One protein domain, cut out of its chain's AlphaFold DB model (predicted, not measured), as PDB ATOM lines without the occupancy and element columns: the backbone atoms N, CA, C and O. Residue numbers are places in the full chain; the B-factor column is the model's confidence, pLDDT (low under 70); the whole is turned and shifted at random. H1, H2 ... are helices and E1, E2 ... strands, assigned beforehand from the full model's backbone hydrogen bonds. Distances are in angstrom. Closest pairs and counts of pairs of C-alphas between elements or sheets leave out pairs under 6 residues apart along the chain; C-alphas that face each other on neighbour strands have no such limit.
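This is residues 6 to 215 of the 378 residues of the protein "DUF4240 domain-containing protein" of Planctomycetes bacterium Pan216 (UniProt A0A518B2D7). A strongly twisted, curled sheet of five strands wraps partway round one long helix, H6, which runs through the middle of the domain. H1, H2 and H5 each lie alongside H6, while H4 and H7 pack together and the long stretch of residues 98 to 124 runs outside E1 and E2. The printed part has 210 residues, with named elements in the order H1 H2 H3 H4 E1 E2 H5 H6 H7 E3 E4 E5 H8; the class is mixed, helices and strands. The sheet, in the order E2 E1 E3 E4 E5, is mixed. The whole is compact, with a radius of gyration of the C-alphas of 16.5 A and spans of 50 by 39 by 30 A.

The sheet has edge strands E2, residues 89 to 97, and E5, residues 199 to 202, and inner strands E1, residues 75 to 83, E3, residues 177 to 183, and E4, residues 189 to 196. Within hydrogen-bond range are N 79 and O 93 in the antiparallel hairpin E1 and E2, 2.9 A, and N 78 and O 181 between parallel E1 and E3, 2.9 A. E3 E4 E5 form a meander, each strand the antiparallel neighbour of the one before, with N 180 and O 193 at 2.9 A and N 194 and O 201 at 2.9 A. H6, residues 143 to 163, is on one face of the sheet, making two layers; the closest C-alphas of H6 and E3 are Cys 155 and Ala 182, 6.0 A. H1, residues 6 to 16, H2, residues 22 to 36, and H6 form an up and down bundle, each helix running against the one before. H6 touches H1 at Val 12 and Ala 152, 5.7 A between closest C-alphas, and H2 at Ile 22 and Leu 156, 6.6 A. H5, residues 125 to 135, forms a helical hairpin with H6, at a shallow tilt of 10 degrees. H3, residues 42 to 45, only just touches H2 and H5, with 3 pairs of C-alphas within 8 A each. H4, residues 54 to 66, touches H7, residues 169 to 172, with its residues 61 to 65 alone; the closest C-alphas, Phe 64 and Leu 170, are 6.2 A apart. H8, residues 205 to 213, only grazes the sheet. Every O i to N i+4 pair is within hydrogen-bond range in H2, H5 and H8, against 6 of 7 in H1, 8 of 9 in H4 and 16 of 17 in H6; H3 and H7 are too short for one.

H1 begins at C-alpha 6, (13.545, -36.975, -53.525), and H8 ends at C-alpha 213, (11.835, -49.481, -50.053). H6 spans 29.7 A, E2 25.9 A.

The C-alphas farthest apart, Lys 138 and Ser 174, are 51.0 A apart. The printed part has no cut; E2 to H5 is a long link. Mean pLDDT of the printed part is 88.6, under 70 at residues 6, 84 to 87, 137 to 139, 185 to 187 and 212 to 215.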
ATOM      1  N   SER A   6      12.388 -36.136 -53.192       69.56
ATOM      2  CA  SER A   6      13.545 -36.975 -53.525       69.56
ATOM      3  C   SER A   6      14.897 -36.282 -53.287       69.56
ATOM      4  O   SER A   6      15.907 -36.952 -53.082       69.56
ATOM      5  N   VAL A   7      14.918 -34.945 -53.245       80.31
ATOM      6  CA  VAL A   7      16.115 -34.126 -53.003       80.31
ATOM      7  C   VAL A   7      16.155 -33.609 -51.567       80.31
ATOM      8  O   VAL A   7      17.203 -33.648 -50.915       80.31
ATOM      9  N   LEU A   8      15.018 -33.144 -51.041       85.88
ATOM     10  CA  LEU A   8      14.965 -32.519 -49.718       85.88
ATOM     11  C   LEU A   8      15.237 -33.514 -48.581       85.88
ATOM     12  O   LEU A   8      16.001 -33.191 -47.666       85.88
ATOM     13  N   LEU A   9      14.626 -34.706 -48.613       87.06
ATOM     14  CA  LEU A   9      14.777 -35.682 -47.527       87.06
ATOM     15  C   LEU A   9      16.236 -36.154 -47.383       87.06
ATOM     16  O   LEU A   9      16.761 -36.053 -46.267       87.06
ATOM     17  N   PRO A  10      16.944 -36.569 -48.459       88.12
ATOM     18  CA  PRO A  10      18.352 -36.951 -48.349       88.12
ATOM     19  C   PRO A  10      19.252 -35.792 -47.914       88.12
ATOM     20  O   PRO A  10      20.165 -35.991 -47.110       88.12
ATOM     21  N   LEU A  11      18.979 -34.571 -48.390       90.75
ATOM     22  CA  LEU A  11      19.723 -33.379 -47.985       90.75
ATOM     23  C   LEU A  11      19.630 -33.164 -46.471       90.75
ATOM     24  O   LEU A  11      20.659 -33.041 -45.806       90.75
ATOM     25  N   VAL A  12      18.420 -33.163 -45.907       93.69
ATOM     26  CA  VAL A  12      18.231 -32.980 -44.461       93.69
ATOM     27  C   VAL A  12      18.818 -34.151 -43.676       93.69
ATOM     28  O   VAL A  12      19.528 -33.912 -42.697       93.69
ATOM     29  N   ALA A  13      18.596 -35.395 -44.118       92.25
ATOM     30  CA  ALA A  13      19.146 -36.590 -43.479       92.25
ATOM     31  C   ALA A  13      20.679 -36.530 -43.374       92.25
ATOM     32  O   ALA A  13      21.222 -36.728 -42.283       92.25
ATOM     33  N   SER A  14      21.362 -36.116 -44.450       92.50
ATOM     34  CA  SER A  14      22.824 -35.957 -44.477       92.50
ATOM     35  C   SER A  14      23.343 -34.981 -43.414       92.50
ATOM     36  O   SER A  14      24.464 -35.124 -42.927       92.50
ATOM     37  N   GLN A  15      22.528 -33.999 -43.010       95.56
ATOM     38  CA  GLN A  15      22.890 -33.010 -41.996       95.56
ATOM     39  C   GLN A  15      22.593 -33.467 -40.564       95.56
ATOM     40  O   GLN A  15      23.142 -32.889 -39.621       95.56
ATOM     41  N   LEU A  16      21.763 -34.492 -40.340       94.44
ATOM     42  CA  LEU A  16      21.410 -34.918 -38.980       94.44
ATOM     43  C   LEU A  16      22.636 -35.448 -38.219       94.44
ATOM     44  O   LEU A  16      22.853 -35.050 -37.072       94.44
ATOM     45  N   GLY A  17      23.486 -36.240 -38.881       87.06
ATOM     46  CA  GLY A  17      24.686 -36.852 -38.289       87.06
ATOM     47  C   GLY A  17      25.919 -35.945 -38.191       87.06
ATOM     48  O   GLY A  17      26.898 -36.302 -37.531       87.06
ATOM     49  N   THR A  18      25.913 -34.763 -38.816       92.56
ATOM     50  CA  THR A  18      27.089 -33.875 -38.807       92.56
ATOM     51  C   THR A  18      27.288 -33.210 -37.440       92.56
ATOM     52  O   THR A  18      26.341 -32.971 -36.688       92.56
ATOM     53  N   LYS A  19      28.531 -32.880 -37.077       90.00
ATOM     54  CA  LYS A  19      28.820 -32.107 -35.855       90.00
ATOM     55  C   LYS A  19      28.698 -30.608 -36.134       90.00
ATOM     56  O   LYS A  19      29.012 -30.155 -37.228       90.00
ATOM     57  N   GLY A  20      28.305 -29.826 -35.128       92.62
ATOM     58  CA  GLY A  20      28.327 -28.362 -35.197       92.62
ATOM     59  C   GLY A  20      27.028 -27.685 -34.769       92.62
ATOM     60  O   GLY A  20      26.129 -28.303 -34.197       92.62
ATOM     61  N   LYS A  21      26.965 -26.375 -35.022       96.75
ATOM     62  CA  LYS A  21      25.803 -25.521 -34.739       96.75
ATOM     63  C   LYS A  21      24.661 -25.799 -35.717       96.75
ATOM     64  O   LYS A  21      24.923 -26.077 -36.887       96.75
ATOM     65  N   ILE A  22      23.412 -25.643 -35.273       97.81
ATOM     66  CA  ILE A  22      22.238 -25.770 -36.152       97.81
ATOM     67  C   ILE A  22      22.328 -24.728 -37.266       97.81
ATOM     68  O   ILE A  22      22.059 -25.053 -38.416       97.81
ATOM     69  N   ALA A  23      22.784 -23.506 -36.966       98.06
ATOM     70  CA  ALA A  23      22.916 -22.462 -37.980       98.06
ATOM     71  C   ALA A  23      23.852 -22.847 -39.141       98.06
ATOM     72  O   ALA A  23      23.569 -22.501 -40.284       98.06
ATOM     73  N   ALA A  24      24.934 -23.589 -38.872       97.94
ATOM     74  CA  ALA A  24      25.855 -24.043 -39.916       97.94
ATOM     75  C   ALA A  24      25.206 -25.110 -40.812       97.94
ATOM     76  O   ALA A  24      25.286 -25.022 -42.034       97.94
ATOM     77  N   LYS A  25      24.496 -26.066 -40.202       98.12
ATOM     78  CA  LYS A  25      23.742 -27.107 -40.916       98.12
ATOM     79  C   LYS A  25      22.604 -26.521 -41.756       98.12
ATOM     80  O   LYS A  25      22.437 -26.890 -42.911       98.12
ATOM     81  N   MET A  26      21.866 -25.557 -41.202       98.25
ATOM     82  CA  MET A  26      20.859 -24.791 -41.943       98.25
ATOM     83  C   MET A  26      21.482 -24.024 -43.108       98.25
ATOM     84  O   MET A  26      20.879 -23.959 -44.171       98.25
ATOM     85  N   GLY A  27      22.690 -23.475 -42.935       97.75
ATOM     86  CA  GLY A  27      23.460 -22.856 -44.013       97.75
ATOM     87  C   GLY A  27      23.685 -23.808 -45.186       97.75
ATOM     88  O   GLY A  27      23.338 -23.451 -46.304       97.75
ATOM     89  N   ALA A  28      24.147 -25.033 -44.921       96.50
ATOM     90  CA  ALA A  28      24.345 -26.049 -45.957       96.50
ATOM     91  C   ALA A  28      23.041 -26.411 -46.691       96.50
ATOM     92  O   ALA A  28      23.037 -26.532 -47.912       96.50
ATOM     93  N   VAL A  29      21.920 -26.518 -45.968       96.31
ATOM     94  CA  VAL A  29      20.603 -26.721 -46.595       96.31
ATOM     95  C   VAL A  29      20.242 -25.534 -47.493       96.31
ATOM     96  O   VAL A  29      19.860 -25.733 -48.639       96.31
ATOM     97  N   ILE A  30      20.398 -24.297 -47.006       96.88
ATOM     98  CA  ILE A  30      20.116 -23.083 -47.787       96.88
ATOM     99  C   ILE A  30      21.008 -23.004 -49.035       96.88
ATOM    100  O   ILE A  30      20.531 -22.578 -50.081       96.88
ATOM    101  N   ASP A  31      22.277 -23.405 -48.940       95.88
ATOM    102  CA  ASP A  31      23.213 -23.387 -50.065       95.88
ATOM    103  C   ASP A  31      22.752 -24.313 -51.202       95.88
ATOM    104  O   ASP A  31      22.810 -23.911 -52.362       95.88
ATOM    105  N   GLU A  32      22.245 -25.512 -50.896       94.12
ATOM    106  CA  GLU A  32      21.686 -26.403 -51.925       94.12
ATOM    107  C   GLU A  32      20.361 -25.879 -52.496       94.12
ATOM    108  O   GLU A  32      20.176 -25.880 -53.712       94.12
ATOM    109  N   LEU A  33      19.468 -25.351 -51.650       92.12
ATOM    110  CA  LEU A  33      18.210 -24.748 -52.113       92.12
ATOM    111  C   LEU A  33      18.453 -23.529 -53.022       92.12
ATOM    112  O   LEU A  33      17.713 -23.304 -53.977       92.12
ATOM    113  N   GLU A  34      19.489 -22.732 -52.745       94.12
ATOM    114  CA  GLU A  34      19.847 -21.569 -53.561       94.12
ATOM    115  C   GLU A  34      20.446 -21.952 -54.916       94.12
ATOM    116  O   GLU A  34      20.253 -21.211 -55.879       94.12
ATOM    117  N   LYS A  35      21.138 -23.093 -55.027       92.00
ATOM    118  CA  LYS A  35      21.603 -23.591 -56.332       92.00
ATOM    119  C   LYS A  35      20.430 -23.942 -57.242       92.00
ATOM    120  O   LYS A  35      20.473 -23.602 -58.421       92.00
ATOM    121  N   ASP A  36      19.413 -24.600 -56.689       87.12
ATOM    122  CA  ASP A  36      18.203 -24.980 -57.423       87.12
ATOM    123  C   ASP A  36      17.333 -23.761 -57.763       87.12
ATOM    124  O   ASP A  36      16.837 -23.618 -58.880       87.12
ATOM    125  N   HIS A  37      17.212 -22.815 -56.826       87.56
ATOM    126  CA  HIS A  37      16.418 -21.605 -57.015       87.56
ATOM    127  C   HIS A  37      17.185 -20.330 -56.621       87.56
ATOM    128  O   HIS A  37      16.978 -19.792 -55.526       87.56
ATOM    129  N   PRO A  38      18.050 -19.787 -57.498       91.94
ATOM    130  CA  PRO A  38      18.869 -18.619 -57.179       91.94
ATOM    131  C   PRO A  38      18.033 -17.382 -56.839       91.94
ATOM    132  O   PRO A  38      17.246 -16.895 -57.651       91.94
ATOM    133  N   HIS A  39      18.214 -16.831 -55.634       91.44
ATOM    134  CA  HIS A  39      17.485 -15.637 -55.203       91.44
ATOM    135  C   HIS A  39      18.187 -14.900 -54.049       91.44
ATOM    136  O   HIS A  39      18.497 -15.479 -53.013       91.44
ATOM    137  N   ALA A  40      18.315 -13.573 -54.130       91.38
ATOM    138  CA  ALA A  40      19.014 -12.768 -53.109       91.38
ATOM    139  C   ALA A  40      18.416 -12.860 -51.682       91.38
ATOM    140  O   ALA A  40      19.050 -12.482 -50.692       91.38
ATOM    141  N   ASP A  41      17.183 -13.352 -51.555       91.44
ATOM    142  CA  ASP A  41      16.502 -13.509 -50.265       91.44
ATOM    143  C   ASP A  41      17.063 -14.635 -49.398       91.44
ATOM    144  O   ASP A  41      16.900 -14.552 -48.181       91.44
ATOM    145  N   TRP A  42      17.787 -15.610 -49.958       94.75
ATOM    146  CA  TRP A  42      18.443 -16.665 -49.175       94.75
ATOM    147  C   TRP A  42      19.378 -16.100 -48.097       94.75
ATOM    148  O   TRP A  42      19.433 -16.600 -46.971       94.75
ATOM    149  N   ALA A  43      20.020 -14.957 -48.371       94.19
ATOM    150  CA  ALA A  43      20.848 -14.233 -47.406       94.19
ATOM    151  C   ALA A  43      20.098 -13.793 -46.130       94.19
ATOM    152  O   ALA A  43      20.725 -13.561 -45.095       94.19
ATOM    153  N   LYS A  44      18.765 -13.656 -46.178       93.44
ATOM    154  CA  LYS A  44      17.936 -13.328 -45.005       93.44
ATOM    155  C   LYS A  44      17.767 -14.544 -44.101       93.44
ATOM    156  O   LYS A  44      17.867 -14.400 -42.886       93.44
ATOM    157  N   PHE A  45      17.570 -15.722 -44.688       95.94
ATOM    158  CA  PHE A  45      17.396 -16.975 -43.953       95.94
ATOM    159  C   PHE A  45      18.683 -17.384 -43.228       95.94
ATOM    160  O   PHE A  45      18.640 -17.721 -42.050       95.94
ATOM    161  N   ARG A  46      19.856 -17.190 -43.848       96.88
ATOM    162  CA  ARG A  46      21.164 -17.455 -43.207       96.88
ATOM    163  C   ARG A  46      21.417 -16.656 -41.918       96.88
ATOM    164  O   ARG A  46      22.261 -17.038 -41.116       96.88
ATOM    165  N   LYS A  47      20.708 -15.540 -41.709       96.38
ATOM    166  CA  LYS A  47      20.858 -14.659 -40.534       96.38
ATOM    167  C   LYS A  47      19.896 -14.996 -39.391       96.38
ATOM    168  O   LYS A  47      19.893 -14.294 -38.378       96.38
ATOM    169  N   LEU A  48      19.044 -16.009 -39.551       97.00
ATOM    170  CA  LEU A  48      18.065 -16.375 -38.531       97.00
ATOM    171  C   LEU A  48      18.733 -17.040 -37.311       97.00
ATOM    172  O   LEU A  48      19.780 -17.675 -37.432       97.00
ATOM    173  N   PRO A  49      18.151 -16.894 -36.106       96.38
ATOM    174  CA  PRO A  49      18.792 -17.304 -34.859       96.38
ATOM    175  C   PRO A  49      18.584 -18.796 -34.544       96.38
ATOM    176  O   PRO A  49      18.074 -19.141 -33.480       96.38
ATOM    177  N   TYR A  50      18.990 -19.684 -35.453       98.25
ATOM    178  CA  TYR A  50      18.714 -21.125 -35.367       98.25
ATOM    179  C   TYR A  50      19.246 -21.811 -34.095       98.25
ATOM    180  O   TYR A  50      18.673 -22.788 -33.632       98.25
ATOM    181  N   ASP A  51      20.320 -21.302 -33.490       97.62
ATOM    182  CA  ASP A  51      20.909 -21.908 -32.288       97.62
ATOM    183  C   ASP A  51      20.202 -21.512 -30.974       97.62
ATOM    184  O   ASP A  51      20.578 -21.987 -29.901       97.62
ATOM    185  N   ARG A  52      19.176 -20.646 -31.010       96.06
ATOM    186  CA  ARG A  52      18.427 -20.221 -29.809       96.06
ATOM    187  C   ARG A  52      17.382 -21.262 -29.391       96.06
ATOM    188  O   ARG A  52      16.184 -21.003 -29.417       96.06
ATOM    189  N   ILE A  53      17.852 -22.430 -28.959       95.44
ATOM    190  CA  ILE A  53      17.001 -23.603 -28.691       95.44
ATOM    191  C   ILE A  53      16.529 -23.733 -27.237       95.44
ATOM    192  O   ILE A  53      15.724 -24.608 -26.936       95.44
ATOM    193  N   ALA A  54      17.006 -22.890 -26.316       95.31
ATOM    194  CA  ALA A  54      16.660 -23.000 -24.894       95.31
ATOM    195  C   ALA A  54      15.139 -22.953 -24.611       95.31
ATOM    196  O   ALA A  54      14.676 -23.779 -23.823       95.31
ATOM    197  N   PRO A  55      14.333 -22.083 -25.264       94.62
ATOM    198  CA  PRO A  55      12.877 -22.115 -25.109       94.62
ATOM    199  C   PRO A  55      12.263 -23.445 -25.562       94.62
ATOM    200  O   PRO A  55      11.412 -23.983 -24.866       94.62
ATOM    201  N   MET A  56      12.757 -24.010 -26.668       93.38
ATOM    202  CA  MET A  56      12.313 -25.303 -27.201       93.38
ATOM    203  C   MET A  56      12.660 -26.455 -26.246       93.38
ATOM    204  O   MET A  56      11.833 -27.324 -25.994       93.38
ATOM    205  N   LYS A  57      13.860 -26.436 -25.644       93.94
ATOM    206  CA  LYS A  57      14.259 -27.411 -24.614       93.94
ATOM    207  C   LYS A  57      13.334 -27.350 -23.397       93.94
ATOM    208  O   LYS A  57      12.906 -28.387 -22.888       93.94
ATOM    209  N   LYS A  58      13.029 -26.131 -22.935       93.44
ATOM    210  CA  LYS A  58      12.111 -25.906 -21.815       93.44
ATOM    211  C   LYS A  58      10.705 -26.384 -22.158       93.44
ATOM    212  O   LYS A  58      10.106 -27.059 -21.336       93.44
ATOM    213  N   TRP A  59      10.207 -26.068 -23.351       92.81
ATOM    214  CA  TRP A  59       8.917 -26.554 -23.838       92.81
ATOM    215  C   TRP A  59       8.859 -28.085 -23.798       92.81
ATOM    216  O   TRP A  59       8.027 -28.626 -23.075       92.81
ATOM    217  N   LEU A  60       9.797 -28.773 -24.457       92.44
ATOM    218  CA  LEU A  60       9.806 -30.236 -24.545       92.44
ATOM    219  C   LEU A  60       9.790 -30.903 -23.161       92.44
ATOM    220  O   LEU A  60       8.967 -31.770 -22.901       92.44
ATOM    221  N   THR A  61      10.670 -30.472 -22.255       92.06
ATOM    222  CA  THR A  61      10.760 -31.050 -20.900       92.06
ATOM    223  C   THR A  61       9.539 -30.722 -20.039       92.06
ATOM    224  O   THR A  61       8.992 -31.595 -19.369       92.06
ATOM    225  N   HIS A  62       9.062 -29.480 -20.085       91.00
ATOM    226  CA  HIS A  62       7.904 -29.049 -19.311       91.00
ATOM    227  C   HIS A  62       6.624 -29.796 -19.713       91.00
ATOM    228  O   HIS A  62       5.857 -30.165 -18.832       91.00
ATOM    229  N   ARG A  63       6.413 -30.085 -21.007       88.94
ATOM    230  CA  ARG A  63       5.217 -30.813 -21.477       88.94
ATOM    231  C   ARG A  63       5.079 -32.200 -20.852       88.94
ATOM    232  O   ARG A  63       4.029 -32.511 -20.309       88.94
ATOM    233  N   PHE A  64       6.152 -32.985 -20.841       88.19
ATOM    234  CA  PHE A  64       6.144 -34.315 -20.224       88.19
ATOM    235  C   PHE A  64       6.144 -34.284 -18.689       88.19
ATOM    236  O   PHE A  64       5.861 -35.299 -18.064       88.19
ATOM    237  N   THR A  65       6.465 -33.137 -18.081       89.75
ATOM    238  CA  THR A  65       6.425 -32.972 -16.621       89.75
ATOM    239  C   THR A  65       5.016 -32.633 -16.133       89.75
ATOM    240  O   THR A  65       4.559 -33.222 -15.159       89.75
ATOM    241  N   GLU A  66       4.332 -31.693 -16.791       89.44
ATOM    242  CA  GLU A  66       2.992 -31.243 -16.377       89.44
ATOM    243  C   GLU A  66       1.884 -32.200 -16.823       89.44
ATOM    244  O   GLU A  66       0.955 -32.475 -16.070       89.44
ATOM    245  N   GLU A  67       1.980 -32.705 -18.051       87.50
ATOM    246  CA  GLU A  67       0.945 -33.520 -18.688       87.50
ATOM    247  C   GLU A  67       1.577 -34.813 -19.224       87.50
ATOM    248  O   GLU A  67       1.634 -35.007 -20.436       87.50
ATOM    249  N   PRO A  68       2.120 -35.700 -18.368       88.50
ATOM    250  CA  PRO A  68       2.764 -36.924 -18.831       88.50
ATOM    251  C   PRO A  68       1.782 -37.801 -19.631       88.50
ATOM    252  O   PRO A  68       0.598 -37.871 -19.287       88.50
ATOM    253  N   PRO A  69       2.249 -38.515 -20.671       87.38
ATOM    254  CA  PRO A  69       1.398 -39.428 -21.422       87.38
ATOM    255  C   PRO A  69       0.756 -40.492 -20.527       87.38
ATOM    256  O   PRO A  69       1.429 -41.148 -19.735       87.38
ATOM    257  N   THR A  70      -0.547 -40.712 -20.699       87.00
ATOM    258  CA  THR A  70      -1.304 -41.774 -20.007       87.00
ATOM    259  C   THR A  70      -1.281 -43.111 -20.753       87.00
ATOM    260  O   THR A  70      -1.837 -44.101 -20.280       87.00
ATOM    261  N   ILE A  71      -0.638 -43.142 -21.921       87.75
ATOM    262  CA  ILE A  71      -0.492 -44.310 -22.787       87.75
ATOM    263  C   ILE A  71       0.952 -44.832 -22.762       87.75
ATOM    264  O   ILE A  71       1.884 -44.054 -22.543       87.75
ATOM    265  N   PRO A  72       1.182 -46.129 -23.041       90.31
ATOM    266  CA  PRO A  72       2.528 -46.659 -23.222       90.31
ATOM    267  C   PRO A  72       3.122 -46.118 -24.528       90.31
ATOM    268  O   PRO A  72       2.925 -46.700 -25.592       90.31
ATOM    269  N   VAL A  73       3.838 -44.997 -24.460       92.88
ATOM    270  CA  VAL A  73       4.401 -44.331 -25.643       92.88
ATOM    271  C   VAL A  73       5.364 -45.265 -26.369       92.88
ATOM    272  O   VAL A  73       6.327 -45.745 -25.775       92.88
ATOM    273  N   LYS A  74       5.123 -45.515 -27.655       95.19
ATOM    274  CA  LYS A  74       6.038 -46.243 -28.549       95.19
ATOM    275  C   LYS A  74       6.606 -45.348 -29.643       95.19
ATOM    276  O   LYS A  74       7.726 -45.599 -30.090       95.19
ATOM    277  N   GLY A  75       5.879 -44.304 -30.037       95.12
ATOM    278  CA  GLY A  75       6.304 -43.346 -31.053       95.12
ATOM    279  C   GLY A  75       6.025 -41.900 -30.648       95.12
ATOM    280  O   GLY A  75       4.943 -41.594 -30.149       95.12
ATOM    281  N   LEU A  76       6.995 -41.016 -30.886       95.75
ATOM    282  CA  LEU A  76       6.880 -39.564 -30.745       95.75
ATOM    283  C   LEU A  76       6.894 -38.898 -32.110       95.75
ATOM    284  O   LEU A  76       7.802 -39.126 -32.917       95.75
ATOM    285  N   TRP A  77       5.909 -38.037 -32.327       95.25
ATOM    286  CA  TRP A  77       5.758 -37.268 -33.544       95.25
ATOM    287  C   TRP A  77       5.922 -35.777 -33.265       95.25
ATOM    288  O   TRP A  77       5.228 -35.193 -32.428       95.25
ATOM    289  N   PHE A  78       6.843 -35.164 -34.000       95.75
ATOM    290  CA  PHE A  78       7.067 -33.726 -34.014       95.75
ATOM    291  C   PHE A  78       6.535 -33.148 -35.325       95.75
ATOM    292  O   PHE A  78       7.237 -33.102 -36.338       95.75
ATOM    293  N   GLY A  79       5.269 -32.741 -35.306       93.06
ATOM    294  CA  GLY A  79       4.550 -32.319 -36.499       93.06
ATOM    295  C   GLY A  79       4.714 -30.837 -36.802       93.06
ATOM    296  O   GLY A  79       4.573 -29.988 -35.925       93.06
ATOM    297  N   LEU A  80       4.992 -30.501 -38.054       92.56
ATOM    298  CA  LEU A  80       4.984 -29.127 -38.533       92.56
ATOM    299  C   LEU A  80       3.570 -28.709 -38.911       92.56
ATOM    300  O   LEU A  80       2.816 -29.455 -39.530       92.56
ATOM    301  N   CYS A  81       3.208 -27.484 -38.554       87.38
ATOM    302  CA  CYS A  81       1.882 -26.957 -38.825       87.38
ATOM    303  C   CYS A  81       1.919 -25.456 -39.102       87.38
ATOM    304  O   CYS A  81       2.846 -24.744 -38.709       87.38
ATOM    305  N   HIS A  82       0.859 -24.962 -39.740       85.88
ATOM    306  CA  HIS A  82       0.559 -23.537 -39.746       85.88
ATOM    307  C   HIS A  82      -0.380 -23.204 -38.596       85.88
ATOM    308  O   HIS A  82      -1.478 -23.755 -38.500       85.88
ATOM    309  N   THR A  83       0.023 -22.274 -37.737       73.88
ATOM    310  CA  THR A  83      -0.810 -21.842 -36.615       73.88
ATOM    311  C   THR A  83      -1.883 -20.857 -37.085       73.88
ATOM    312  O   THR A  83      -1.683 -20.044 -37.996       73.88
ATOM    313  N   LYS A  84      -3.058 -20.932 -36.448       54.22
ATOM    314  CA  LYS A  84      -4.164 -19.974 -36.631       54.22
ATOM    315  C   LYS A  84      -4.367 -19.045 -35.426       54.22
ATOM    316  O   LYS A  84      -5.202 -18.147 -35.495       54.22
ATOM    317  N   HIS A  85      -3.614 -19.228 -34.341       48.88
ATOM    318  CA  HIS A  85      -3.778 -18.451 -33.113       48.88
ATOM    319  C   HIS A  85      -2.942 -17.161 -33.168       48.88
ATOM    320  O   HIS A  85      -1.746 -17.156 -32.898       48.88
ATOM    321  N   GLY A  86      -3.582 -16.050 -33.545       56.81
ATOM    322  CA  GLY A  86      -3.001 -14.701 -33.531       56.81
ATOM    323  C   GLY A  86      -2.524 -14.209 -34.900       56.81
ATOM    324  O   GLY A  86      -3.131 -13.310 -35.476       56.81
ATOM    325  N   SER A  87      -1.456 -14.792 -35.448       61.50
ATOM    326  CA  SER A  87      -0.921 -14.452 -36.779       61.50
ATOM    327  C   SER A  87      -0.528 -15.720 -37.528       61.50
ATOM    328  O   SER A  87       0.112 -16.568 -36.916       61.50
ATOM    329  N   LYS A  88      -0.837 -15.833 -38.831       77.75
ATOM    330  CA  LYS A  88      -0.370 -16.966 -39.652       77.75
ATOM    331  C   LYS A  88       1.149 -17.130 -39.495       77.75
ATOM    332  O   LYS A  88       1.896 -16.183 -39.760       77.75
ATOM    333  N   SER A  89       1.584 -18.301 -39.042       86.00
ATOM    334  CA  SER A  89       2.994 -18.675 -38.913       86.00
ATOM    335  C   SER A  89       3.177 -20.178 -39.078       86.00
ATOM    336  O   SER A  89       2.213 -20.923 -38.944       86.00
ATOM    337  N   ALA A  90       4.412 -20.622 -39.298       90.19
ATOM    338  CA  ALA A  90       4.800 -22.013 -39.092       90.19
ATOM    339  C   ALA A  90       5.154 -22.253 -37.617       90.19
ATOM    340  O   ALA A  90       5.686 -21.354 -36.956       90.19
ATOM    341  N   ASP A  91       4.863 -23.448 -37.114       92.44
ATOM    342  CA  ASP A  91       5.288 -23.920 -35.797       92.44
ATOM    343  C   ASP A  91       5.376 -25.454 -35.753       92.44
ATOM    344  O   ASP A  91       5.043 -26.139 -36.722       92.44
ATOM    345  N   LEU A  92       5.843 -25.978 -34.623       93.00
ATOM    346  CA  LEU A  92       5.977 -27.400 -34.336       93.00
ATOM    347  C   LEU A  92       4.995 -27.804 -33.234       93.00
ATOM    348  O   LEU A  92       4.865 -27.075 -32.253       93.00
ATOM    349  N   TYR A  93       4.355 -28.962 -33.360       92.50
ATOM    350  CA  TYR A  93       3.558 -29.577 -32.306       92.50
ATOM    351  C   TYR A  93       4.082 -30.964 -31.928       92.50
ATOM    352  O   TYR A  93       4.805 -31.603 -32.692       92.50
ATOM    353  N   LEU A  94       3.715 -31.419 -30.733       93.25
ATOM    354  CA  LEU A  94       4.032 -32.743 -30.206       93.25
ATOM    355  C   LEU A  94       2.779 -33.624 -30.154       93.25
ATOM    356  O   LEU A  94       1.748 -33.199 -29.634       93.25
ATOM    357  N   SER A  95       2.907 -34.873 -30.594       93.25
ATOM    358  CA  SER A  95       1.966 -35.947 -30.267       93.25
ATOM    359  C   SER A  95       2.692 -37.270 -30.011       93.25
ATOM    360  O   SER A  95       3.874 -37.428 -30.342       93.25
ATOM    361  N   ALA A  96       2.006 -38.218 -29.372       93.12
ATOM    362  CA  ALA A  96       2.563 -39.538 -29.094       93.12
ATOM    363  C   ALA A  96       1.544 -40.650 -29.333       93.12
ATOM    364  O   ALA A  96       0.353 -40.484 -29.064       93.12
ATOM    365  N   SER A  97       2.035 -41.799 -29.796       92.75
ATOM    366  CA  SER A  97       1.213 -42.984 -30.028       92.75
ATOM    367  C   SER A  97       1.716 -44.198 -29.260       92.75
ATOM    368  O   SER A  97       2.915 -44.356 -29.001       92.75
ATOM    369  N   SER A  98       0.777 -45.084 -28.918       91.44
ATOM    370  CA  SER A  98       1.072 -46.427 -28.409       91.44
ATOM    371  C   SER A  98       1.567 -47.386 -29.500       91.44
ATOM    372  O   SER A  98       2.008 -48.500 -29.217       91.44
ATOM    373  N   ARG A  99       1.529 -46.935 -30.757       91.25
ATOM    374  CA  ARG A  99       1.974 -47.644 -31.954       91.25
ATOM    375  C   ARG A  99       3.292 -47.054 -32.445       91.25
ATOM    376  O   ARG A  99       3.547 -45.861 -32.296       91.25
ATOM    377  N   PHE A 100       4.123 -47.884 -33.066       89.31
ATOM    378  CA  PHE A 100       5.307 -47.415 -33.780       89.31
ATOM    379  C   PHE A 100       5.734 -48.416 -34.853       89.31
ATOM    380  O   PHE A 100       5.982 -49.584 -34.552       89.31
ATOM    381  N   GLY A 101       5.860 -47.937 -36.089       84.94
ATOM    382  CA  GLY A 101       6.424 -48.680 -37.212       84.94
ATOM    383  C   GLY A 101       7.699 -48.001 -37.695       84.94
ATOM    384  O   GLY A 101       7.640 -47.055 -38.469       84.94
ATOM    385  N   GLY A 102       8.871 -48.473 -37.258       80.81
ATOM    386  CA  GLY A 102      10.159 -47.902 -37.692       80.81
ATOM    387  C   GLY A 102      10.495 -48.154 -39.167       80.81
ATOM    388  O   GLY A 102      11.398 -47.524 -39.703       80.81
ATOM    389  N   HIS A 103       9.764 -49.065 -39.808       77.00
ATOM    390  CA  HIS A 103       9.857 -49.367 -41.236       77.00
ATOM    391  C   HIS A 103       8.632 -48.883 -42.012       77.00
ATOM    392  O   HIS A 103       8.464 -49.268 -43.154       77.00
ATOM    393  N   ASP A 104       7.763 -48.079 -41.394       76.50
ATOM    394  CA  ASP A 104       6.599 -47.491 -42.048       76.50
ATOM    395  C   ASP A 104       6.975 -46.085 -42.546       76.50
ATOM    396  O   ASP A 104       6.969 -45.139 -41.749       76.50
ATOM    397  N   PRO A 105       7.333 -45.909 -43.831       72.31
ATOM    398  CA  PRO A 105       7.782 -44.617 -44.346       72.31
ATOM    399  C   PRO A 105       6.611 -43.664 -44.622       72.31
ATOM    400  O   PRO A 105       6.836 -42.497 -44.947       72.31
ATOM    401  N   ALA A 106       5.371 -44.136 -44.468       75.19
ATOM    402  CA  ALA A 106       4.178 -43.304 -44.427       75.19
ATOM    403  C   ALA A 106       3.915 -42.767 -43.004       75.19
ATOM    404  O   ALA A 106       3.136 -41.836 -42.836       75.19
ATOM    405  N   PHE A 107       4.601 -43.278 -41.974       85.25
ATOM    406  CA  PHE A 107       4.430 -42.850 -40.580       85.25
ATOM    407  C   PHE A 107       2.970 -42.937 -40.103       85.25
ATOM    408  O   PHE A 107       2.519 -42.125 -39.295       85.25
ATOM    409  N   ARG A 108       2.218 -43.944 -40.563       81.44
ATOM    410  CA  ARG A 108       0.791 -44.144 -40.242       81.44
ATOM    411  C   ARG A 108       0.563 -44.315 -38.749       81.44
ATOM    412  O   ARG A 108      -0.466 -43.900 -38.228       81.44
ATOM    413  N   TRP A 109       1.546 -44.866 -38.039       86.06
ATOM    414  CA  TRP A 109       1.521 -44.963 -36.579       86.06
ATOM    415  C   TRP A 109       1.365 -43.602 -35.878       86.06
ATOM    416  O   TRP A 109       0.849 -43.568 -34.764       86.06
ATOM    417  N   ALA A 110       1.785 -42.497 -36.507       89.06
ATOM    418  CA  ALA A 110       1.651 -41.145 -35.969       89.06
ATOM    419  C   ALA A 110       0.265 -40.526 -36.231       89.06
ATOM    420  O   ALA A 110      -0.070 -39.503 -35.628       89.06
ATOM    421  N   ARG A 111      -0.549 -41.133 -37.108       81.19
ATOM    422  CA  ARG A 111      -1.928 -40.704 -37.359       81.19
ATOM    423  C   ARG A 111      -2.800 -41.022 -36.151       81.19
ATOM    424  O   ARG A 111      -2.622 -42.062 -35.509       81.19
ATOM    425  N   ASP A 112      -3.729 -40.113 -35.856       79.25
ATOM    426  CA  ASP A 112      -4.695 -40.242 -34.758       79.25
ATOM    427  C   ASP A 112      -4.003 -40.650 -33.451       79.25
ATOM    428  O   ASP A 112      -4.394 -41.595 -32.759       79.25
ATOM    429  N   ALA A 113      -2.885 -39.970 -33.179       86.44
ATOM    430  CA  ALA A 113      -2.081 -40.193 -31.994       86.44
ATOM    431  C   ALA A 113      -2.948 -40.017 -30.738       86.44
ATOM    432  O   ALA A 113      -3.697 -39.052 -30.595       86.44
ATOM    433  N   GLU A 114      -2.858 -40.974 -29.823       89.88
ATOM    434  CA  GLU A 114      -3.740 -41.042 -28.658       89.88
ATOM    435  C   GLU A 114      -3.404 -39.972 -27.614       89.88
ATOM    436  O   GLU A 114      -4.244 -39.624 -26.789       89.88
ATOM    437  N   TYR A 115      -2.181 -39.442 -27.651       89.12
ATOM    438  CA  TYR A 115      -1.728 -38.388 -26.760       89.12
ATOM    439  C   TYR A 115      -1.447 -37.095 -27.532       89.12
ATOM    440  O   TYR A 115      -0.560 -37.039 -28.389       89.12
ATOM    441  N   HIS A 116      -2.194 -36.056 -27.159       87.69
ATOM    442  CA  HIS A 116      -2.041 -34.672 -27.592       87.69
ATOM    443  C   HIS A 116      -2.174 -33.763 -26.357       87.69
ATOM    444  O   HIS A 116      -3.285 -33.636 -25.846       87.69
ATOM    445  N   PRO A 117      -1.083 -33.162 -25.848       84.56
ATOM    446  CA  PRO A 117      -1.164 -32.258 -24.698       84.56
ATOM    447  C   PRO A 117      -1.853 -30.936 -25.076       84.56
ATOM    448  O   PRO A 117      -1.761 -30.501 -26.225       84.56
ATOM    449  N   ASP A 118      -2.496 -30.262 -24.118       77.31
ATOM    450  CA  ASP A 118      -3.376 -29.108 -24.395       77.31
ATOM    451  C   ASP A 118      -2.628 -27.902 -25.014       77.31
ATOM    452  O   ASP A 118      -3.167 -27.188 -25.861       77.31
ATOM    453  N   ASP A 119      -1.356 -27.689 -24.649       79.25
ATOM    454  CA  ASP A 119      -0.447 -26.700 -25.268       79.25
ATOM    455  C   ASP A 119       0.671 -27.410 -26.051       79.25
ATOM    456  O   ASP A 119       1.865 -27.234 -25.796       79.25
ATOM    457  N   CYS A 120       0.283 -28.274 -26.992       83.75
ATOM    458  CA  CYS A 120       1.213 -29.082 -27.783       83.75
ATOM    459  C   CYS A 120       2.145 -28.280 -28.698       83.75
ATOM    460  O   CYS A 120       3.074 -28.872 -29.238       83.75
ATOM    461  N   TYR A 121       1.945 -26.971 -28.872       90.81
ATOM    462  CA  TYR A 121       2.726 -26.133 -29.783       90.81
ATOM    463  C   TYR A 121       3.992 -25.569 -29.135       90.81
ATOM    464  O   TYR A 121       3.979 -25.056 -28.017       90.81
ATOM    465  N   ALA A 122       5.094 -25.598 -29.877       92.06
ATOM    466  CA  ALA A 122       6.402 -25.201 -29.387       92.06
ATOM    467  C   ALA A 122       6.633 -23.686 -29.320       92.06
ATOM    468  O   ALA A 122       7.532 -23.232 -28.604       92.06
ATOM    469  N   ARG A 123       5.862 -22.894 -30.078       91.00
ATOM    470  CA  ARG A 123       6.007 -21.435 -30.211       91.00
ATOM    471  C   ARG A 123       7.426 -21.048 -30.620       91.00
ATOM    472  O   ARG A 123       8.074 -20.182 -30.026       91.00
ATOM    473  N   SER A 124       7.929 -21.729 -31.644       93.62
ATOM    474  CA  SER A 124       9.305 -21.608 -32.110       93.62
ATOM    475  C   SER A 124       9.592 -20.252 -32.764       93.62
ATOM    476  O   SER A 124       9.125 -19.966 -33.868       93.62
ATOM    477  N   ASP A 125      10.450 -19.437 -32.139       93.31
ATOM    478  CA  ASP A 125      10.916 -18.153 -32.702       93.31
ATOM    479  C   ASP A 125      11.591 -18.330 -34.074       93.31
ATOM    480  O   ASP A 125      11.432 -17.498 -34.966       93.31
ATOM    481  N   ALA A 126      12.323 -19.430 -34.272       96.00
ATOM    482  CA  ALA A 126      12.976 -19.717 -35.544       96.00
ATOM    483  C   ALA A 126      11.964 -20.062 -36.647       96.00
ATOM    484  O   ALA A 126      12.044 -19.468 -37.721       96.00
ATOM    485  N   LEU A 127      10.991 -20.949 -36.386       95.44
ATOM    486  CA  LEU A 127       9.951 -21.302 -37.370       95.44
ATOM    487  C   LEU A 127       9.078 -20.089 -37.703       95.44
ATOM    488  O   LEU A 127       8.842 -19.792 -38.876       95.44
ATOM    489  N   TRP A 128       8.702 -19.310 -36.685       93.06
ATOM    490  CA  TRP A 128       7.993 -18.052 -36.881       93.06
ATOM    491  C   TRP A 128       8.792 -17.094 -37.780       93.06
ATOM    492  O   TRP A 128       8.246 -16.540 -38.734       93.06
ATOM    493  N   LYS A 129      10.103 -16.934 -37.554       94.06
ATOM    494  CA  LYS A 129      10.957 -16.067 -38.386       94.06
ATOM    495  C   LYS A 129      11.157 -16.574 -39.809       94.06
ATOM    496  O   LYS A 129      11.203 -15.736 -40.711       94.06
ATOM    497  N   ILE A 130      11.269 -17.888 -40.022       94.75
ATOM    498  CA  ILE A 130      11.321 -18.478 -41.371       94.75
ATOM    499  C   ILE A 130      10.055 -18.078 -42.133       94.75
ATOM    500  O   ILE A 130      10.150 -17.467 -43.198       94.75
ATOM    501  N   TYR A 131       8.884 -18.308 -41.532       92.06
ATOM    502  CA  TYR A 131       7.597 -17.952 -42.123       92.06
ATOM    503  C   TYR A 131       7.506 -16.458 -42.463       92.06
ATOM    504  O   TYR A 131       7.187 -16.061 -43.586       92.06
ATOM    505  N   GLN A 132       7.841 -15.594 -41.501       90.31
ATOM    506  CA  GLN A 132       7.792 -14.146 -41.703       90.31
ATOM    507  C   GLN A 132       8.754 -13.685 -42.806       90.31
ATOM    508  O   GLN A 132       8.408 -12.800 -43.591       90.31
ATOM    509  N   ALA A 133       9.955 -14.265 -42.883       90.81
ATOM    510  CA  ALA A 133      10.927 -13.940 -43.921       90.81
ATOM    511  C   ALA A 133      10.439 -14.349 -45.320       90.81
ATOM    512  O   ALA A 133      10.650 -13.586 -46.271       90.81
ATOM    513  N   ALA A 134       9.748 -15.489 -45.421       90.19
ATOM    514  CA  ALA A 134       9.180 -16.011 -46.660       90.19
ATOM    515  C   ALA A 134       8.006 -15.166 -47.194       90.19
ATOM    516  O   ALA A 134       7.947 -14.916 -48.399       90.19
ATOM    517  N   HIS A 135       7.126 -14.654 -46.317       86.44
ATOM    518  CA  HIS A 135       5.829 -14.083 -46.734       86.44
ATOM    519  C   HIS A 135       5.642 -12.557 -46.578       86.44
ATOM    520  O   HIS A 135       4.698 -12.004 -47.139       86.44
ATOM    521  N   ARG A 136       6.509 -11.813 -45.868       72.38
ATOM    522  CA  ARG A 136       6.231 -10.391 -45.504       72.38
ATOM    523  C   ARG A 136       6.235  -9.326 -46.620       72.38
ATOM    524  O   ARG A 136       5.826  -8.202 -46.329       72.38
ATOM    525  N   LYS A 137       6.734  -9.558 -47.844       64.38
ATOM    526  CA  LYS A 137       6.770  -8.526 -48.919       64.38
ATOM    527  C   LYS A 137       6.560  -9.123 -50.322       64.38
ATOM    528  O   LYS A 137       6.942 -10.263 -50.557       64.38
ATOM    529  N   LYS A 138       6.014  -8.321 -51.256       48.78
ATOM    530  CA  LYS A 138       5.851  -8.664 -52.688       48.78
ATOM    531  C   LYS A 138       7.201  -9.039 -53.329       48.78
ATOM    532  O   LYS A 138       8.158  -8.281 -53.200       48.78
ATOM    533  N   GLY A 139       7.216 -10.189 -54.015       58.72
ATOM    534  CA  GLY A 139       8.340 -10.764 -54.773       58.72
ATOM    535  C   GLY A 139       9.312 -11.570 -53.913       58.72
ATOM    536  O   GLY A 139      10.335 -11.010 -53.536       58.72
ATOM    537  N   ARG A 140       8.982 -12.826 -53.546       71.12
ATOM    538  CA  ARG A 140       9.837 -13.708 -52.716       71.12
ATOM    539  C   ARG A 140       9.551 -15.195 -52.909       71.12
ATOM    540  O   ARG A 140       8.471 -15.558 -53.363       71.12
ATOM    541  N   LEU A 141      10.522 -15.991 -52.447       82.12
ATOM    542  CA  LEU A 141      10.580 -17.454 -52.394       82.12
ATOM    543  C   LEU A 141       9.323 -18.139 -51.817       82.12
ATOM    544  O   LEU A 141       9.032 -19.255 -52.221       82.12
ATOM    545  N   LYS A 142       8.550 -17.500 -50.918       87.12
ATOM    546  CA  LYS A 142       7.313 -18.071 -50.327       87.12
ATOM    547  C   LYS A 142       7.528 -19.531 -49.872       87.12
ATOM    548  O   LYS A 142       8.495 -19.803 -49.160       87.12
ATOM    549  N   GLU A 143       6.680 -20.455 -50.322       83.69
ATOM    550  CA  GLU A 143       6.738 -21.892 -50.030       83.69
ATOM    551  C   GLU A 143       8.061 -22.545 -50.454       83.69
ATOM    552  O   GLU A 143       8.511 -23.466 -49.779       83.69
ATOM    553  N   THR A 144       8.733 -22.034 -51.497       85.81
ATOM    554  CA  THR A 144      10.051 -22.526 -51.943       85.81
ATOM    555  C   THR A 144      11.117 -22.370 -50.856       85.81
ATOM    556  O   THR A 144      12.041 -23.170 -50.794       85.81
ATOM    557  N   ALA A 145      10.991 -21.375 -49.969       91.00
ATOM    558  CA  ALA A 145      11.861 -21.253 -48.798       91.00
ATOM    559  C   ALA A 145      11.210 -21.796 -47.526       91.00
ATOM    560  O   ALA A 145      11.882 -22.440 -46.726       91.00
ATOM    561  N   GLU A 146       9.927 -21.514 -47.302       91.19
ATOM    562  CA  GLU A 146       9.282 -21.837 -46.032       91.19
ATOM    563  C   GLU A 146       9.281 -23.341 -45.747       91.19
ATOM    564  O   GLU A 146       9.841 -23.756 -44.729       91.19
ATOM    565  N   ARG A 147       8.681 -24.147 -46.633       89.38
ATOM    566  CA  ARG A 147       8.513 -25.588 -46.407       89.38
ATOM    567  C   ARG A 147       9.839 -26.285 -46.109       89.38
ATOM    568  O   ARG A 147       9.943 -26.857 -45.018       89.38
ATOM    569  N   PRO A 148      10.866 -26.203 -46.983       92.69
ATOM    570  CA  PRO A 148      12.105 -26.941 -46.768       92.69
ATOM    571  C   PRO A 148      12.899 -26.440 -45.558       92.69
ATOM    572  O   PRO A 148      13.496 -27.248 -44.849       92.69
ATOM    573  N   LEU A 149      12.888 -25.134 -45.261       95.94
ATOM    574  CA  LEU A 149      13.636 -24.602 -44.117       95.94
ATOM    575  C   LEU A 149      12.965 -24.910 -42.779       95.94
ATOM    576  O   LEU A 149      13.665 -25.208 -41.810       95.94
ATOM    577  N   CYS A 150      11.635 -24.852 -42.706       95.94
ATOM    578  CA  CYS A 150      10.899 -25.274 -41.517       95.94
ATOM    579  C   CYS A 150      11.107 -26.771 -41.251       95.94
ATOM    580  O   CYS A 150      11.404 -27.146 -40.115       95.94
ATOM    581  N   PHE A 151      11.048 -27.598 -42.301       95.56
ATOM    582  CA  PHE A 151      11.331 -29.032 -42.230       95.56
ATOM    583  C   PHE A 151      12.746 -29.331 -41.727       95.56
ATOM    584  O   PHE A 151      12.919 -30.002 -40.709       95.56
ATOM    585  N   ALA A 152      13.761 -28.757 -42.378       96.94
ATOM    586  CA  ALA A 152      15.153 -28.935 -41.982       96.94
ATOM    587  C   ALA A 152      15.397 -28.495 -40.532       96.94
ATOM    588  O   ALA A 152      16.013 -29.227 -39.755       96.94
ATOM    589  N   TYR A 153      14.879 -27.327 -40.141       98.06
ATOM    590  CA  TYR A 153      15.048 -26.822 -38.784       98.06
ATOM    591  C   TYR A 153      14.409 -27.748 -37.744       98.06
ATOM    592  O   TYR A 153      15.064 -28.045 -36.748       98.06
ATOM    593  N   ALA A 154      13.178 -28.221 -37.973       97.38
ATOM    594  CA  ALA A 154      12.478 -29.129 -37.064       97.38
ATOM    595  C   ALA A 154      13.265 -30.426 -36.827       97.38
ATOM    596  O   ALA A 154      13.525 -30.791 -35.679       97.38
ATOM    597  N   CYS A 155      13.727 -31.076 -37.896       97.56
ATOM    598  CA  CYS A 155      14.527 -32.297 -37.797       97.56
ATOM    599  C   CYS A 155      15.840 -32.052 -37.032       97.56
ATOM    600  O   CYS A 155      16.171 -32.781 -36.094       97.56
ATOM    601  N   LEU A 156      16.569 -30.987 -37.382       98.12
ATOM    602  CA  LEU A 156      17.856 -30.655 -36.767       98.12
ATOM    603  C   LEU A 156      17.732 -30.280 -35.287       98.12
ATOM    604  O   LEU A 156      18.555 -30.704 -34.470       98.12
ATOM    605  N   VAL A 157      16.729 -29.474 -34.934       97.75
ATOM    606  CA  VAL A 157      16.533 -29.023 -33.554       97.75
ATOM    607  C   VAL A 157      16.067 -30.169 -32.662       97.75
ATOM    608  O   VAL A 157      16.574 -30.288 -31.549       97.75
ATOM    609  N   MET A 158      15.194 -31.060 -33.148       97.75
ATOM    610  CA  MET A 158      14.750 -32.225 -32.377       97.75
ATOM    611  C   MET A 158      15.883 -33.223 -32.135       97.75
ATOM    612  O   MET A 158      16.100 -33.608 -30.990       97.75
ATOM    613  N   VAL A 159      16.680 -33.560 -33.159       97.62
ATOM    614  CA  VAL A 159      17.871 -34.413 -32.979       97.62
ATOM    615  C   VAL A 159      18.822 -33.812 -31.943       97.62
ATOM    616  O   VAL A 159      19.282 -34.519 -31.049       97.62
ATOM    617  N   LYS A 160      19.090 -32.499 -32.011       97.00
ATOM    618  CA  LYS A 160      19.973 -31.834 -31.042       97.00
ATOM    619  C   LYS A 160      19.411 -31.875 -29.620       97.00
ATOM    620  O   LYS A 160      20.158 -32.153 -28.688       97.00
ATOM    621  N   LEU A 161      18.120 -31.595 -29.442       96.31
ATOM    622  CA  LEU A 161      17.499 -31.583 -28.117       96.31
ATOM    623  C   LEU A 161      17.447 -32.970 -27.479       96.31
ATOM    624  O   LEU A 161      17.706 -33.078 -26.284       96.31
ATOM    625  N   LEU A 162      17.148 -34.006 -28.263       96.56
ATOM    626  CA  LEU A 162      17.080 -35.387 -27.785       96.56
ATOM    627  C   LEU A 162      18.470 -35.951 -27.477       96.56
ATOM    628  O   LEU A 162      18.640 -36.618 -26.462       96.56
ATOM    629  N   ALA A 163      19.480 -35.622 -28.287       95.00
ATOM    630  CA  ALA A 163      20.868 -35.993 -28.011       95.00
ATOM    631  C   ALA A 163      21.442 -35.304 -26.754       95.00
ATOM    632  O   ALA A 163      22.352 -35.833 -26.124       95.00
ATOM    633  N   GLU A 164      20.924 -34.129 -26.379       94.19
ATOM    634  CA  GLU A 164      21.333 -33.356 -25.191       94.19
ATOM    635  C   GLU A 164      20.344 -33.481 -24.012       94.19
ATOM    636  O   GLU A 164      20.340 -32.647 -23.088       94.19
ATOM    637  N   LEU A 165      19.460 -34.480 -24.062       93.31
ATOM    638  CA  LEU A 165      18.468 -34.725 -23.027       93.31
ATOM    639  C   LEU A 165      19.134 -35.378 -21.812       93.31
ATOM    640  O   LEU A 165      19.678 -36.472 -21.903       93.31
ATOM    641  N   ALA A 166      19.083 -34.699 -20.665       90.75
ATOM    642  CA  ALA A 166      19.708 -35.189 -19.437       90.75
ATOM    643  C   ALA A 166      18.943 -36.370 -18.812       90.75
ATOM    644  O   ALA A 166      19.555 -37.240 -18.201       90.75
ATOM    645  N   GLU A 167      17.616 -36.406 -18.977       91.50
ATOM    646  CA  GLU A 167      16.736 -37.408 -18.367       91.50
ATOM    647  C   GLU A 167      15.811 -38.042 -19.422       91.50
ATOM    648  O   GLU A 167      14.656 -37.632 -19.561       91.50
ATOM    649  N   PRO A 168      16.279 -39.058 -20.177       92.62
ATOM    650  CA  PRO A 168      15.454 -39.753 -21.170       92.62
ATOM    651  C   PRO A 168      14.158 -40.340 -20.599       92.62
ATOM    652  O   PRO A 168      13.130 -40.337 -21.275       92.62
ATOM    653  N   ARG A 169      14.175 -40.768 -19.324       90.19
ATOM    654  CA  ARG A 169      13.008 -41.304 -18.591       90.19
ATOM    655  C   ARG A 169      11.768 -40.427 -18.677       90.19
ATOM    656  O   ARG A 169      10.668 -40.964 -18.731       90.19
ATOM    657  N   LEU A 170      11.955 -39.111 -18.724       90.00
ATOM    658  CA  LEU A 170      10.861 -38.152 -18.809       90.00
ATOM    659  C   LEU A 170      10.000 -38.369 -20.064       90.00
ATOM    660  O   LEU A 170       8.781 -38.270 -19.997       90.00
ATOM    661  N   LEU A 171      10.634 -38.692 -21.194       90.88
ATOM    662  CA  LEU A 171       9.955 -38.918 -22.475       90.88
ATOM    663  C   LEU A 171       9.592 -40.392 -22.692       90.88
ATOM    664  O   LEU A 171       8.655 -40.692 -23.426       90.88
ATOM    665  N   LEU A 172      10.337 -41.311 -22.072       89.88
ATOM    666  CA  LEU A 172      10.104 -42.752 -22.180       89.88
ATOM    667  C   LEU A 172       8.881 -43.220 -21.382       89.88
ATOM    668  O   LEU A 172       8.226 -44.186 -21.778       89.88
ATOM    669  N   GLY A 173       8.581 -42.572 -20.252       85.06
ATOM    670  CA  GLY A 173       7.555 -43.044 -19.325       85.06
ATOM    671  C   GLY A 173       7.849 -44.478 -18.874       85.06
ATOM    672  O   GLY A 173       8.894 -44.746 -18.280       85.06
ATOM    673  N   SER A 174       6.938 -45.405 -19.180       85.50
ATOM    674  CA  SER A 174       7.086 -46.838 -18.886       85.50
ATOM    675  C   SER A 174       7.710 -47.664 -20.021       85.50
ATOM    676  O   SER A 174       7.784 -48.884 -19.899       85.50
ATOM    677  N   SER A 175       8.085 -47.054 -21.150       90.44
ATOM    678  CA  SER A 175       8.655 -47.772 -22.296       90.44
ATOM    679  C   SER A 175      10.177 -47.873 -22.223       90.44
ATOM    680  O   SER A 175      10.858 -46.920 -21.860       90.44
ATOM    681  N   ASP A 176      10.724 -49.009 -22.660       91.38
ATOM    682  CA  ASP A 176      12.180 -49.203 -22.753       91.38
ATOM    683  C   ASP A 176      12.807 -48.339 -23.854       91.38
ATOM    684  O   ASP A 176      13.923 -47.835 -23.722       91.38
ATOM    685  N   SER A 177      12.071 -48.159 -24.952       95.00
ATOM    686  CA  SER A 177      12.470 -47.297 -26.055       95.00
ATOM    687  C   SER A 177      11.272 -46.713 -26.789       95.00
ATOM    688  O   SER A 177      10.173 -47.278 -26.782       95.00
ATOM    689  N   VAL A 178      11.510 -45.574 -27.433       96.06
ATOM    690  CA  VAL A 178      10.514 -44.803 -28.171       96.06
ATOM    691  C   VAL A 178      11.109 -44.361 -29.501       96.06
ATOM    692  O   VAL A 178      12.194 -43.781 -29.547       96.06
ATOM    693  N   GLY A 179      10.417 -44.650 -30.599       96.31
ATOM    694  CA  GLY A 179      10.792 -44.151 -31.917       96.31
ATOM    695  C   GLY A 179      10.428 -42.680 -32.090       96.31
ATOM    696  O   GLY A 179       9.457 -42.209 -31.504       96.31
ATOM    697  N   VAL A 180      11.200 -41.941 -32.884       96.94
ATOM    698  CA  VAL A 180      11.020 -40.494 -33.048       96.94
ATOM    699  C   VAL A 180      11.018 -40.106 -34.518       96.94
ATOM    700  O   VAL A 180      11.971 -40.405 -35.240       96.94
ATOM    701  N   ALA A 181       9.993 -39.368 -34.939       95.56
ATOM    702  CA  ALA A 181       9.884 -38.807 -36.281       95.56
ATOM    703  C   ALA A 181       9.451 -37.334 -36.264       95.56
ATOM    704  O   ALA A 181       8.868 -36.855 -35.288       95.56
ATOM    705  N   ALA A 182       9.748 -36.616 -37.348       95.50
ATOM    706  CA  ALA A 182       9.314 -35.236 -37.556       95.50
ATOM    707  C   ALA A 182       8.927 -34.991 -39.020       95.50
ATOM    708  O   ALA A 182       9.607 -35.492 -39.918       95.50
ATOM    709  N   GLY A 183       7.877 -34.204 -39.263       92.19
ATOM    710  CA  GLY A 183       7.391 -33.927 -40.618       92.19
ATOM    711  C   GLY A 183       6.111 -33.100 -40.690       92.19
ATOM    712  O   GLY A 183       5.574 -32.705 -39.660       92.19
ATOM    713  N   TYR A 184       5.638 -32.814 -41.904       82.50
ATOM    714  CA  TYR A 184       4.362 -32.113 -42.137       82.50
ATOM    715  C   TYR A 184       3.184 -33.081 -42.174       82.50
ATOM    716  O   TYR A 184       2.188 -32.896 -41.474       82.50
ATOM    717  N   THR A 185       3.305 -34.098 -43.017       68.56
ATOM    718  CA  THR A 185       2.260 -35.067 -43.338       68.56
ATOM    719  C   THR A 185       2.887 -36.440 -43.557       68.56
ATOM    720  O   THR A 185       4.111 -36.596 -43.600       68.56
ATOM    721  N   ILE A 186       2.021 -37.442 -43.678       57.72
ATOM    722  CA  ILE A 186       2.347 -38.772 -44.195       57.72
ATOM    723  C   ILE A 186       3.112 -38.582 -45.516       57.72
ATOM    724  O   ILE A 186       2.658 -37.854 -46.390       57.72
ATOM    725  N   GLY A 187       4.316 -39.151 -45.622       59.75
ATOM    726  CA  GLY A 187       5.191 -38.999 -46.793       59.75
ATOM    727  C   GLY A 187       6.147 -37.794 -46.772       59.75
ATOM    728  O   GLY A 187       7.200 -37.860 -47.398       59.75
ATOM    729  N   GLU A 188       5.900 -36.742 -45.992       77.25
ATOM    730  CA  GLU A 188       6.826 -35.606 -45.831       77.25
ATOM    731  C   GLU A 188       7.426 -35.553 -44.425       77.25
ATOM    732  O   GLU A 188       7.263 -34.591 -43.661       77.25
ATOM    733  N   ALA A 189       8.117 -36.632 -44.069       88.44
ATOM    734  CA  ALA A 189       8.663 -36.827 -42.740       88.44
ATOM    735  C   ALA A 189       9.968 -37.618 -42.755       88.44
ATOM    736  O   ALA A 189      10.279 -38.338 -43.701       88.44
ATOM    737  N   LEU A 190      10.736 -37.483 -41.674       91.31
ATOM    738  CA  LEU A 190      11.937 -38.270 -41.432       91.31
ATOM    739  C   LEU A 190      11.813 -39.041 -40.127       91.31
ATOM    740  O   LEU A 190      11.489 -38.478 -39.079       91.31
ATOM    741  N   LEU A 191      12.192 -40.319 -40.185       93.19
ATOM    742  CA  LEU A 191      12.517 -41.083 -38.995       93.19
ATOM    743  C   LEU A 191      13.858 -40.561 -38.474       93.19
ATOM    744  O   LEU A 191      14.908 -40.713 -39.113       93.19
ATOM    745  N   LEU A 192      13.812 -39.875 -37.336       95.81
ATOM    746  CA  LEU A 192      14.983 -39.238 -36.754       95.81
ATOM    747  C   LEU A 192      15.842 -40.276 -36.041       95.81
ATOM    748  O   LEU A 192      17.048 -40.325 -36.268       95.81
ATOM    749  N   GLY A 193      15.229 -41.103 -35.197       95.56
ATOM    750  CA  GLY A 193      15.971 -42.008 -34.333       95.56
ATOM    751  C   GLY A 193      15.106 -42.749 -33.331       95.56
ATOM    752  O   GLY A 193      13.877 -42.794 -33.438       95.56
ATOM    753  N   ARG A 194      15.776 -43.311 -32.333       96.50
ATOM    754  CA  ARG A 194      15.167 -43.985 -31.192       96.50
ATOM    755  C   ARG A 194      15.748 -43.413 -29.906       96.50
ATOM    756  O   ARG A 194      16.955 -43.235 -29.788       96.50
ATOM    757  N   LEU A 195      14.879 -43.109 -28.954       97.19
ATOM    758  CA  LEU A 195      15.253 -42.738 -27.595       97.19
ATOM    759  C   LEU A 195      15.171 -43.983 -26.709       97.19
ATOM    760  O   LEU A 195      14.175 -44.705 -26.770       97.19
ATOM    761  N   SER A 196      16.185 -44.213 -25.883       96.69
ATOM    762  CA  SER A 196      16.201 -45.218 -24.815       96.69
ATOM    763  C   SER A 196      16.821 -44.629 -23.542       96.69
ATOM    764  O   SER A 196      17.134 -43.436 -23.481       96.69
ATOM    765  N   GLN A 197      16.973 -45.444 -22.496       93.94
ATOM    766  CA  GLN A 197      17.610 -45.025 -21.239       93.94
ATOM    767  C   GLN A 197      19.069 -44.593 -21.442       93.94
ATOM    768  O   GLN A 197      19.566 -43.730 -20.723       93.94
ATOM    769  N   GLU A 198      19.737 -45.180 -22.433       94.50
ATOM    770  CA  GLU A 198      21.129 -44.926 -22.801       94.50
ATOM    771  C   GLU A 198      21.302 -43.615 -23.585       94.50
ATOM    772  O   GLU A 198      22.421 -43.117 -23.711       94.50
ATOM    773  N   GLY A 199      20.205 -43.036 -24.085       95.69
ATOM    774  CA  GLY A 199      20.190 -41.779 -24.823       95.69
ATOM    775  C   GLY A 199      19.463 -41.880 -26.161       95.69
ATOM    776  O   GLY A 199      18.691 -42.804 -26.415       95.69
ATOM    777  N   PHE A 200      19.673 -40.878 -27.010       97.12
ATOM    778  CA  PHE A 200      19.100 -40.833 -28.352       97.12
ATOM    779  C   PHE A 200      20.083 -41.388 -29.386       97.12
ATOM    780  O   PHE A 200      21.198 -40.885 -29.523       97.12
ATOM    781  N   GLU A 201      19.635 -42.378 -30.150       96.44
ATOM    782  CA  GLU A 201      20.364 -42.962 -31.267       96.44
ATOM    783  C   GLU A 201      19.733 -42.518 -32.592       96.44
ATOM    784  O   GLU A 201      18.537 -42.709 -32.831       96.44
ATOM    785  N   LEU A 202      20.536 -41.903 -33.462       96.06
ATOM    786  CA  LEU A 202      20.093 -41.446 -34.776       96.06
ATOM    787  C   LEU A 202      19.883 -42.646 -35.713       96.06
ATOM    788  O   LEU A 202      20.749 -43.511 -35.811       96.06
ATOM    789  N   THR A 203      18.778 -42.672 -36.461       94.00
ATOM    790  CA  THR A 203      18.566 -43.690 -37.504       94.00
ATOM    791  C   THR A 203      19.661 -43.579 -38.571       94.00
ATOM    792  O   THR A 203      20.032 -42.465 -38.957       94.00
ATOM    793  N   SER A 204      20.178 -44.711 -39.057       88.25
ATOM    794  CA  SER A 204      21.149 -44.727 -40.158       88.25
ATOM    795  C   SER A 204      20.479 -44.467 -41.510       88.25
ATOM    796  O   SER A 204      19.272 -44.663 -41.671       88.25
ATOM    797  N   ASP A 205      21.255 -44.041 -42.504       83.25
ATOM    798  CA  ASP A 205      20.722 -43.798 -43.847       83.25
ATOM    799  C   ASP A 205      20.260 -45.094 -44.523       83.25
ATOM    800  O   ASP A 205      19.269 -45.092 -45.251       83.25
ATOM    801  N   GLU A 206      20.912 -46.223 -44.239       82.00
ATOM    802  CA  GLU A 206      20.497 -47.545 -44.717       82.00
ATOM    803  C   GLU A 206      19.137 -47.939 -44.143       82.00
ATOM    804  O   GLU A 206      18.279 -48.418 -44.880       82.00
ATOM    805  N   ALA A 207      18.912 -47.701 -42.848       80.56
ATOM    806  CA  ALA A 207      17.638 -48.003 -42.208       80.56
ATOM    807  C   ALA A 207      16.497 -47.128 -42.755       80.56
ATOM    808  O   ALA A 207      15.385 -47.628 -42.928       80.56
ATOM    809  N   ARG A 208      16.770 -45.853 -43.083       82.19
ATOM    810  CA  ARG A 208      15.795 -44.972 -43.755       82.19
ATOM    811  C   ARG A 208      15.461 -45.464 -45.160       82.19
ATOM    812  O   ARG A 208      14.287 -45.621 -45.473       82.19
ATOM    813  N   LYS A 209      16.477 -45.782 -45.970       77.44
ATOM    814  CA  LYS A 209      16.286 -46.323 -47.327       77.44
ATOM    815  C   LYS A 209      15.533 -47.650 -47.316       77.44
ATOM    816  O   LYS A 209      14.676 -47.876 -48.161       77.44
ATOM    817  N   LEU A 210      15.835 -48.521 -46.352       73.44
ATOM    818  CA  LEU A 210      15.131 -49.789 -46.197       73.44
ATOM    819  C   LEU A 210      13.649 -49.560 -45.869       73.44
ATOM    820  O   LEU A 210      12.795 -50.175 -46.504       73.44
ATOM    821  N   ALA A 211      13.343 -48.648 -44.938       71.31
ATOM    822  CA  ALA A 211      11.965 -48.262 -44.638       71.31
ATOM    823  C   ALA A 211      11.248 -47.750 -45.897       71.31
ATOM    824  O   ALA A 211      10.197 -48.272 -46.238       71.31
ATOM    825  N   GLU A 212      11.850 -46.826 -46.652       68.25
ATOM    826  CA  GLU A 212      11.286 -46.314 -47.913       68.25
ATOM    827  C   GLU A 212      11.031 -47.422 -48.947       68.25
ATOM    828  O   GLU A 212       9.972 -47.453 -49.567       68.25
ATOM    829  N   SER A 213      11.961 -48.371 -49.096       62.59
ATOM    830  CA  SER A 213      11.835 -49.481 -50.053       62.59
ATOM    831  C   SER A 213      10.786 -50.534 -49.677       62.59
ATOM    832  O   SER A 213      10.425 -51.361 -50.509       62.59
ATOM    833  N   THR A 214      10.319 -50.518 -48.426       60.62
ATOM    834  CA  THR A 214       9.325 -51.459 -47.889       60.62
ATOM    835  C   THR A 214       7.959 -50.806 -47.693       60.62
ATOM    836  O   THR A 214       7.100 -51.391 -47.035       60.62
ATOM    837  N   LEU A 215       7.738 -49.611 -48.267       64.50
ATOM    838  CA  LEU A 215       6.435 -48.954 -48.250       64.50
ATOM    839  C   LEU A 215       5.407 -49.818 -48.979       64.50
ATOM    840  O   LEU A 215       5.252 -49.726 -50.195       64.50
TER     841      LEU A 215